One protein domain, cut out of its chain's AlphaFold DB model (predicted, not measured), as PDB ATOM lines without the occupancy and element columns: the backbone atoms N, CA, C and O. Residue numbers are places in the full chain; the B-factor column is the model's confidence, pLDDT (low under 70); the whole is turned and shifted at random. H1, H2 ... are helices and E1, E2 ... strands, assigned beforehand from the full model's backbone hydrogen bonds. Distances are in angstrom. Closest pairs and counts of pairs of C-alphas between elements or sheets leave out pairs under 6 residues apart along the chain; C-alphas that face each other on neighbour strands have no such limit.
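This is residues 2 to 62 of the 111 residues of the protein "PF13356 domain protein" of Acinetobacter sp. WC-323 (UniProt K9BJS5). A long hairpin of two strands, E1 and E2, has one helix, H1, folded back to pack on both of them. The printed part has 61 residues, with named elements in the order E1, E2, H1; the sheet, E1 - E2, is antiparallel and the class is mixed, helices and strands. The whole is loose, with a radius of gyration of the C-alphas of 15.0 A, and flat, spanning 44 by 32 by 12 A.

E1, residues 8 to 20, bends by 65 degrees at residue 17. It forms a hairpin with E2, residues 26 to 38, antiparallel at 162 degrees; N 10 and O 36, 3.0 A apart, are within hydrogen-bond range. H1, residues 43 to 58, has every O i to N i+4 pair within that range. Its closest C-alphas to E1 are those of Ile 57 and Val 16, 5.7 A; to E2, Ala 46 and Ile 35, 6.6 A.

E1 begins at C-alpha 8 (126.889, 98.828, 168.129) and measures 32.7 A, E2 35.2 A. H1 measures 22.3 A, ending at C-alpha 58 (123.887, 99.792, 141.724).

The C-alphas farthest apart, of Asn 2 and Gly 24, are 46.3 A apart. The printed part has no cut; both links are tight. Residues 2 to 8, 37 to 41 and 62 have pLDDT under 70.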
ATOM      1  N   ASN A   2     118.239 100.324 183.902       31.94
ATOM      2  CA  ASN A   2     119.023  99.230 183.328       31.94
ATOM      3  C   ASN A   2     119.453  99.580 181.898       31.94
ATOM      4  O   ASN A   2     118.615  99.674 181.005       31.94
ATOM      5  N   VAL A   3     120.755  99.785 181.702       43.34
ATOM      6  CA  VAL A   3     121.410  99.795 180.390       43.34
ATOM      7  C   VAL A   3     121.986  98.397 180.203       43.34
ATOM      8  O   VAL A   3     123.102  98.117 180.630       43.34
ATOM      9  N   GLU A   4     121.194  97.503 179.626       47.78
ATOM     10  CA  GLU A   4     121.699  96.262 179.049       47.78
ATOM     11  C   GLU A   4     121.707  96.436 177.530       47.78
ATOM     12  O   GLU A   4     120.731  96.894 176.946       47.78
ATOM     13  N   ASP A   5     122.837  96.067 176.931       45.22
ATOM     14  CA  ASP A   5     123.103  95.986 175.496       45.22
ATOM     15  C   ASP A   5     123.653  97.249 174.800       45.22
ATOM     16  O   ASP A   5     122.995  97.981 174.065       45.22
ATOM     17  N   ASN A   6     124.960  97.461 174.971       53.78
ATOM     18  CA  ASN A   6     125.783  98.395 174.198       53.78
ATOM     19  C   ASN A   6     126.069  97.853 172.772       53.78
ATOM     20  O   ASN A   6     127.208  97.921 172.295       53.78
ATOM     21  N   SER A   7     125.066  97.262 172.107       60.22
ATOM     22  CA  SER A   7     125.199  96.689 170.764       60.22
ATOM     23  C   SER A   7     125.356  97.791 169.734       60.22
ATOM     24  O   SER A   7     124.415  98.487 169.349       60.22
ATOM     25  N   ARG A   8     126.586  97.954 169.258       66.94
ATOM     26  CA  ARG A   8     126.889  98.828 168.129       66.94
ATOM     27  C   ARG A   8     126.772  98.016 166.851       66.94
ATOM     28  O   ARG A   8     127.281  96.905 166.766       66.94
ATOM     29  N   VAL A   9     126.120  98.573 165.841       74.06
ATOM     30  CA  VAL A   9     125.996  97.947 164.521       74.06
ATOM     31  C   VAL A   9     126.569  98.871 163.461       74.06
ATOM     32  O   VAL A   9     126.396 100.089 163.513       74.06
ATOM     33  N   TRP A  10     127.255  98.297 162.479       78.25
ATOM     34  CA  TRP A  10     127.709  99.048 161.316       78.25
ATOM     35  C   TRP A  10     126.512  99.372 160.422       78.25
ATOM     36  O   TRP A  10     125.861  98.459 159.922       78.25
ATOM     37  N   ILE A  11     126.222 100.654 160.199       79.38
ATOM     38  CA  ILE A  11     125.104 101.096 159.352       79.38
ATOM     39  C   ILE A  11     125.651 101.669 158.043       79.38
ATOM     40  O   ILE A  11     126.461 102.594 158.036       79.38
ATOM     41  N   LEU A  12     125.176 101.138 156.920       81.75
ATOM     42  CA  LEU A  12     125.395 101.678 155.586       81.75
ATOM     43  C   LEU A  12     124.150 102.430 155.128       81.75
ATOM     44  O   LEU A  12     123.098 101.835 154.918       81.75
ATOM     45  N   ARG A  13     124.293 103.732 154.875       82.44
ATOM     46  CA  ARG A  13     123.221 104.541 154.292       82.44
ATOM     47  C   ARG A  13     123.365 104.588 152.773       82.44
ATOM     48  O   ARG A  13     124.336 105.151 152.261       82.44
ATOM     49  N   ALA A  14     122.425 103.980 152.049       82.38
ATOM     50  CA  ALA A  14     122.486 103.851 150.591       82.38
ATOM     51  C   ALA A  14     121.137 104.140 149.912       82.38
ATOM     52  O   ALA A  14     120.069 104.010 150.509       82.38
ATOM     53  N   VAL A  15     121.195 104.569 148.647       83.38
ATOM     54  CA  VAL A  15     120.011 104.796 147.803       83.38
ATOM     55  C   VAL A  15     119.699 103.504 147.056       83.38
ATOM     56  O   VAL A  15     120.414 103.163 146.120       83.38
ATOM     57  N   VAL A  16     118.639 102.805 147.449       79.94
ATOM     58  CA  VAL A  16     118.186 101.516 146.897       79.94
ATOM     59  C   VAL A  16     117.188 101.699 145.743       79.94
ATOM     60  O   VAL A  16     116.116 101.104 145.712       79.94
ATOM     61  N   GLY A  17     117.519 102.575 144.792       80.38
ATOM     62  CA  GLY A  17     116.675 102.871 143.629       80.38
ATOM     63  C   GLY A  17     115.826 104.137 143.774       80.38
ATOM     64  O   GLY A  17     116.192 105.078 144.483       80.38
ATOM     65  N   LYS A  18     114.709 104.198 143.041       83.00
ATOM     66  CA  LYS A  18     113.795 105.350 143.002       83.00
ATOM     67  C   LYS A  18     112.396 104.905 143.418       83.00
ATOM     68  O   LYS A  18     111.918 103.881 142.942       83.00
ATOM     69  N   ARG A  19     111.739 105.675 144.282       81.12
ATOM     70  CA  ARG A  19     110.350 105.457 144.701       81.12
ATOM     71  C   ARG A  19     109.478 106.586 144.160       81.12
ATOM     72  O   ARG A  19     109.916 107.736 144.145       81.12
ATOM     73  N   LEU A  20     108.259 106.259 143.734       86.62
ATOM     74  CA  LEU A  20     107.239 107.266 143.451       86.62
ATOM     75  C   LEU A  20     106.818 107.942 144.763       86.62
ATOM     76  O   LEU A  20     106.437 107.275 145.727       86.62
ATOM     77  N   ASP A  21     106.920 109.261 144.803       83.00
ATOM     78  CA  ASP A  21     106.333 110.086 145.852       83.00
ATOM     79  C   ASP A  21     104.804 110.172 145.670       83.00
ATOM     80  O   ASP A  21     104.271 109.790 144.626       83.00
ATOM     81  N   LYS A  22     104.094 110.699 146.675       81.50
ATOM     82  CA  LYS A  22     102.637 110.912 146.626       81.50
ATOM     83  C   LYS A  22     102.224 111.823 145.462       81.50
ATOM     84  O   LYS A  22     101.114 111.709 144.966       81.50
ATOM     85  N   ASP A  23     103.142 112.680 145.023       85.44
ATOM     86  CA  ASP A  23     102.995 113.607 143.896       85.44
ATOM     87  C   ASP A  23     103.325 112.974 142.523       85.44
ATOM     88  O   ASP A  23     103.438 113.670 141.521       85.44
ATOM     89  N   GLY A  24     103.590 111.662 142.450       85.50
ATOM     90  CA  GLY A  24     103.979 110.993 141.198       85.50
ATOM     91  C   GLY A  24     105.443 111.199 140.783       85.50
ATOM     92  O   GLY A  24     105.887 110.678 139.761       85.50
ATOM     93  N   LYS A  25     106.234 111.929 141.578       85.94
ATOM     94  CA  LYS A  25     107.647 112.217 141.290       85.94
ATOM     95  C   LYS A  25     108.567 111.084 141.734       85.94
ATOM     96  O   LYS A  25     108.466 110.589 142.854       85.94
ATOM     97  N   LEU A  26     109.537 110.730 140.892       84.88
ATOM     98  CA  LEU A  26     110.587 109.771 141.240       84.88
ATOM     99  C   LEU A  26     111.593 110.405 142.205       84.88
ATOM    100  O   LEU A  26     112.395 111.251 141.808       84.88
ATOM    101  N   LYS A  27     111.594 109.960 143.462       84.31
ATOM    102  CA  LYS A  27     112.592 110.358 144.460       84.31
ATOM    103  C   LYS A  27     113.578 109.224 144.744       84.31
ATOM    104  O   LYS A  27     113.179 108.059 144.763       84.31
ATOM    105  N   PRO A  28     114.867 109.533 144.978       82.25
ATOM    106  CA  PRO A  28     115.844 108.531 145.387       82.25
ATOM    107  C   PRO A  28     115.414 107.894 146.713       82.25
ATOM    108  O   PRO A  28     115.253 108.583 147.721       82.25
ATOM    109  N   HIS A  29     115.230 106.576 146.707       83.75
ATOM    110  CA  HIS A  29     114.779 105.822 147.871       83.75
ATOM    111  C   HIS A  29     115.975 105.492 148.757       83.75
ATOM    112  O   HIS A  29     116.797 104.648 148.418       83.75
ATOM    113  N   ARG A  30     116.114 106.205 149.875       82.75
ATOM    114  CA  ARG A  30     117.210 106.008 150.831       82.75
ATOM    115  C   ARG A  30     116.793 105.005 151.897       82.75
ATOM    116  O   ARG A  30     115.722 105.151 152.480       82.75
ATOM    117  N   ARG A  31     117.654 104.026 152.169       80.06
ATOM    118  CA  ARG A  31     117.498 103.089 153.284       80.06
ATOM    119  C   ARG A  31     118.794 102.951 154.075       80.06
ATOM    120  O   ARG A  31     119.896 103.041 153.526       80.06
ATOM    121  N   ASP A  32     118.620 102.728 155.368       81.62
ATOM    122  CA  ASP A  32     119.672 102.392 156.316       81.62
ATOM    123  C   ASP A  32     119.808 100.865 156.374       81.62
ATOM    124  O   ASP A  32     118.837 100.149 156.615       81.62
ATOM    125  N   ILE A  33     121.008 100.356 156.093       76.62
ATOM    126  CA  ILE A  33     121.300  98.925 155.975       76.62
ATOM    127  C   ILE A  33     122.282  98.548 157.078       76.62
ATOM    128  O   ILE A  33     123.436  98.971 157.050       76.62
ATOM    129  N   GLY A  34     121.849  97.730 158.036       77.94
ATOM    130  CA  GLY A  34     122.758  97.153 159.026       77.94
ATOM    131  C   GLY A  34     123.675  96.123 158.365       77.94
ATOM    132  O   GLY A  34     123.184  95.145 157.803       77.94
ATOM    133  N   ILE A  35     124.991  96.319 158.430       77.44
ATOM    134  CA  ILE A  35     126.001  95.404 157.891       77.44
ATOM    135  C   ILE A  35     126.192  94.239 158.853       77.44
ATOM    136  O   ILE A  35     125.768  93.138 158.529       77.44
ATOM    137  N   ASP A  36     126.741  94.488 160.040       72.56
ATOM    138  CA  ASP A  36     127.072  93.467 161.038       72.56
ATOM    139  C   ASP A  36     127.254  94.092 162.433       72.56
ATOM    140  O   ASP A  36     127.483  95.310 162.529       72.56
ATOM    141  N   PRO A  37     127.146  93.285 163.503       69.19
ATOM    142  CA  PRO A  37     127.420  93.716 164.869       69.19
ATOM    143  C   PRO A  37     128.909  94.023 165.098       69.19
ATOM    144  O   PRO A  37     129.811  93.363 164.583       69.19
ATOM    145  N   TYR A  38     129.161  95.052 165.900       54.09
ATOM    146  CA  TYR A  38     130.461  95.406 166.458       54.09
ATOM    147  C   TYR A  38     130.566  94.806 167.867       54.09
ATOM    148  O   TYR A  38     129.604  94.937 168.626       54.09
ATOM    149  N   PRO A  39     131.708  94.235 168.294       61.62
ATOM    150  CA  PRO A  39     133.026  94.212 167.647       61.62
ATOM    151  C   PRO A  39     133.332  92.939 166.837       61.62
ATOM    152  O   PRO A  39     134.458  92.791 166.374       61.62
ATOM    153  N   GLU A  40     132.367  92.030 166.677       64.94
ATOM    154  CA  GLU A  40     132.578  90.724 166.030       64.94
ATOM    155  C   GLU A  40     133.086  90.849 164.582       64.94
ATOM    156  O   GLU A  40     133.865  90.018 164.124       64.94
ATOM    157  N   VAL A  41     132.716  91.932 163.884       68.44
ATOM    158  CA  VAL A  41     133.208  92.244 162.535       68.44
ATOM    159  C   VAL A  41     134.138  93.455 162.538       68.44
ATOM    160  O   VAL A  41     133.774  94.561 162.961       68.44
ATOM    161  N   SER A  42     135.336  93.258 161.981       76.31
ATOM    162  CA  SER A  42     136.355  94.301 161.848       76.31
ATOM    163  C   SER A  42     135.929  95.418 160.887       76.31
ATOM    164  O   SER A  42     135.226  95.187 159.903       76.31
ATOM    165  N   LEU A  43     136.434  96.643 161.097       77.75
ATOM    166  CA  LEU A  43     136.158  97.799 160.223       77.75
ATOM    167  C   LEU A  43     136.472  97.508 158.742       77.75
ATOM    168  O   LEU A  43     135.743  97.949 157.851       77.75
ATOM    169  N   ALA A  44     137.554  96.773 158.475       80.50
ATOM    170  CA  ALA A  44     137.953  96.390 157.122       80.50
ATOM    171  C   ALA A  44     136.908  95.483 156.452       80.50
ATOM    172  O   ALA A  44     136.494  95.741 155.320       80.50
ATOM    173  N   GLU A  45     136.418  94.476 157.174       77.12
ATOM    174  CA  GLU A  45     135.363  93.583 156.695       77.12
ATOM    175  C   GLU A  45     134.040  94.324 156.511       77.12
ATOM    176  O   GLU A  45     133.388  94.172 155.476       77.12
ATOM    177  N   ALA A  46     133.680  95.198 157.454       78.69
ATOM    178  CA  ALA A  46     132.497  96.041 157.344       78.69
ATOM    179  C   ALA A  46     132.556  96.931 156.088       78.69
ATOM    180  O   ALA A  46     131.573  97.022 155.354       78.69
ATOM    181  N   ARG A  47     133.715  97.529 155.765       81.81
ATOM    182  CA  ARG A  47     133.916  98.314 154.529       81.81
ATOM    183  C   ARG A  47     133.843  97.462 153.263       81.81
ATOM    184  O   ARG A  47     133.239  97.888 152.273       81.81
ATOM    185  N   ALA A  48     134.431  96.268 153.276       84.19
ATOM    186  CA  ALA A  48     134.373  95.350 152.144       84.19
ATOM    187  C   ALA A  48     132.924  94.916 151.863       84.19
ATOM    188  O   ALA A  48     132.455  95.003 150.723       84.19
ATOM    189  N   LYS A  49     132.177  94.536 152.908       81.06
ATOM    190  CA  LYS A  49     130.746  94.213 152.819       81.06
ATOM    191  C   LYS A  49     129.930  95.425 152.370       81.06
ATOM    192  O   LYS A  49     129.136  95.299 151.442       81.06
ATOM    193  N   ALA A  50     130.188  96.615 152.920       83.69
ATOM    194  CA  ALA A  50     129.534  97.854 152.493       83.69
ATOM    195  C   ALA A  50     129.702  98.113 150.990       83.69
ATOM    196  O   ALA A  50     128.752  98.480 150.301       83.69
ATOM    197  N   THR A  51     130.910  97.900 150.470       85.31
ATOM    198  CA  THR A  51     131.229  98.107 149.054       85.31
ATOM    199  C   THR A  51     130.489  97.108 148.168       85.31
ATOM    200  O   THR A  51     129.865  97.509 147.185       85.31
ATOM    201  N   LYS A  52     130.472  95.824 148.551       84.94
ATOM    202  CA  LYS A  52     129.697  94.786 147.852       84.94
ATOM    203  C   LYS A  52     128.201  95.101 147.839       84.94
ATOM    204  O   LYS A  52     127.553  94.946 146.807       84.94
ATOM    205  N   LEU A  53     127.652  95.568 148.960       82.19
ATOM    206  CA  LEU A  53     126.250  95.982 149.065       82.19
ATOM    207  C   LEU A  53     125.955  97.171 148.142       82.19
ATOM    208  O   LEU A  53     124.986  97.136 147.393       82.19
ATOM    209  N   ARG A  54     126.822  98.192 148.117       82.75
ATOM    210  CA  ARG A  54     126.691  99.329 147.185       82.75
ATOM    211  C   ARG A  54     126.714  98.888 145.723       82.75
ATOM    212  O   ARG A  54     125.977  99.455 144.920       82.75
ATOM    213  N   LEU A  55     127.540  97.901 145.378       85.19
ATOM    214  CA  LEU A  55     127.608  97.364 144.020       85.19
ATOM    215  C   LEU A  55     126.312  96.637 143.635       85.19
ATOM    216  O   LEU A  55     125.767  96.910 142.573       85.19
ATOM    217  N   GLN A  56     125.777  95.793 144.522       82.19
ATOM    218  CA  GLN A  56     124.491  95.111 144.314       82.19
ATOM    219  C   GLN A  56     123.342  96.105 144.122       82.19
ATOM    220  O   GLN A  56     122.582  95.993 143.162       82.19
ATOM    221  N   ILE A  57     123.288  97.138 144.966       81.12
ATOM    222  CA  ILE A  57     122.307  98.221 144.860       81.12
ATOM    223  C   ILE A  57     122.416  98.936 143.510       81.12
ATOM    224  O   ILE A  57     121.404  99.246 142.883       81.12
ATOM    225  N   ARG A  58     123.644  99.180 143.037       79.44
ATOM    226  CA  ARG A  58     123.887  99.792 141.724       79.44
ATOM    227  C   ARG A  58     123.434  98.893 140.571       79.44
ATOM    228  O   ARG A  58     122.969  99.422 139.568       79.44
ATOM    229  N   SER A  59     123.522  97.575 140.734       80.62
ATOM    230  CA  SER A  59     122.968  96.590 139.797       80.62
ATOM    231  C   SER A  59     121.447  96.403 139.919       80.62
ATOM    232  O   SER A  59     120.885  95.593 139.190       80.62
ATOM    233  N   GLY A  60     120.765  97.138 140.808       70.69
ATOM    234  CA  GLY A  60     119.312  97.055 140.996       70.69
ATOM    235  C   GLY A  60     118.847  95.944 141.943       70.69
ATOM    236  O   GLY A  60     117.651  95.684 142.032       70.69
ATOM    237  N   ILE A  61     119.768  95.300 142.662       71.62
ATOM    238  CA  ILE A  61     119.474  94.237 143.627       71.62
ATOM    239  C   ILE A  61     119.351  94.876 145.016       71.62
ATOM    240  O   ILE A  61     120.296  95.514 145.483       71.62
ATOM    241  N   ASP A  62     118.202  94.716 145.684       67.38
ATOM    242  CA  ASP A  62     117.994  95.192 147.059       67.38
ATOM    243  C   ASP A  62     118.584  94.174 148.058       67.38
ATOM    244  O   ASP A  62     118.072  93.060 148.193       67.38
TER     245      ASP A  62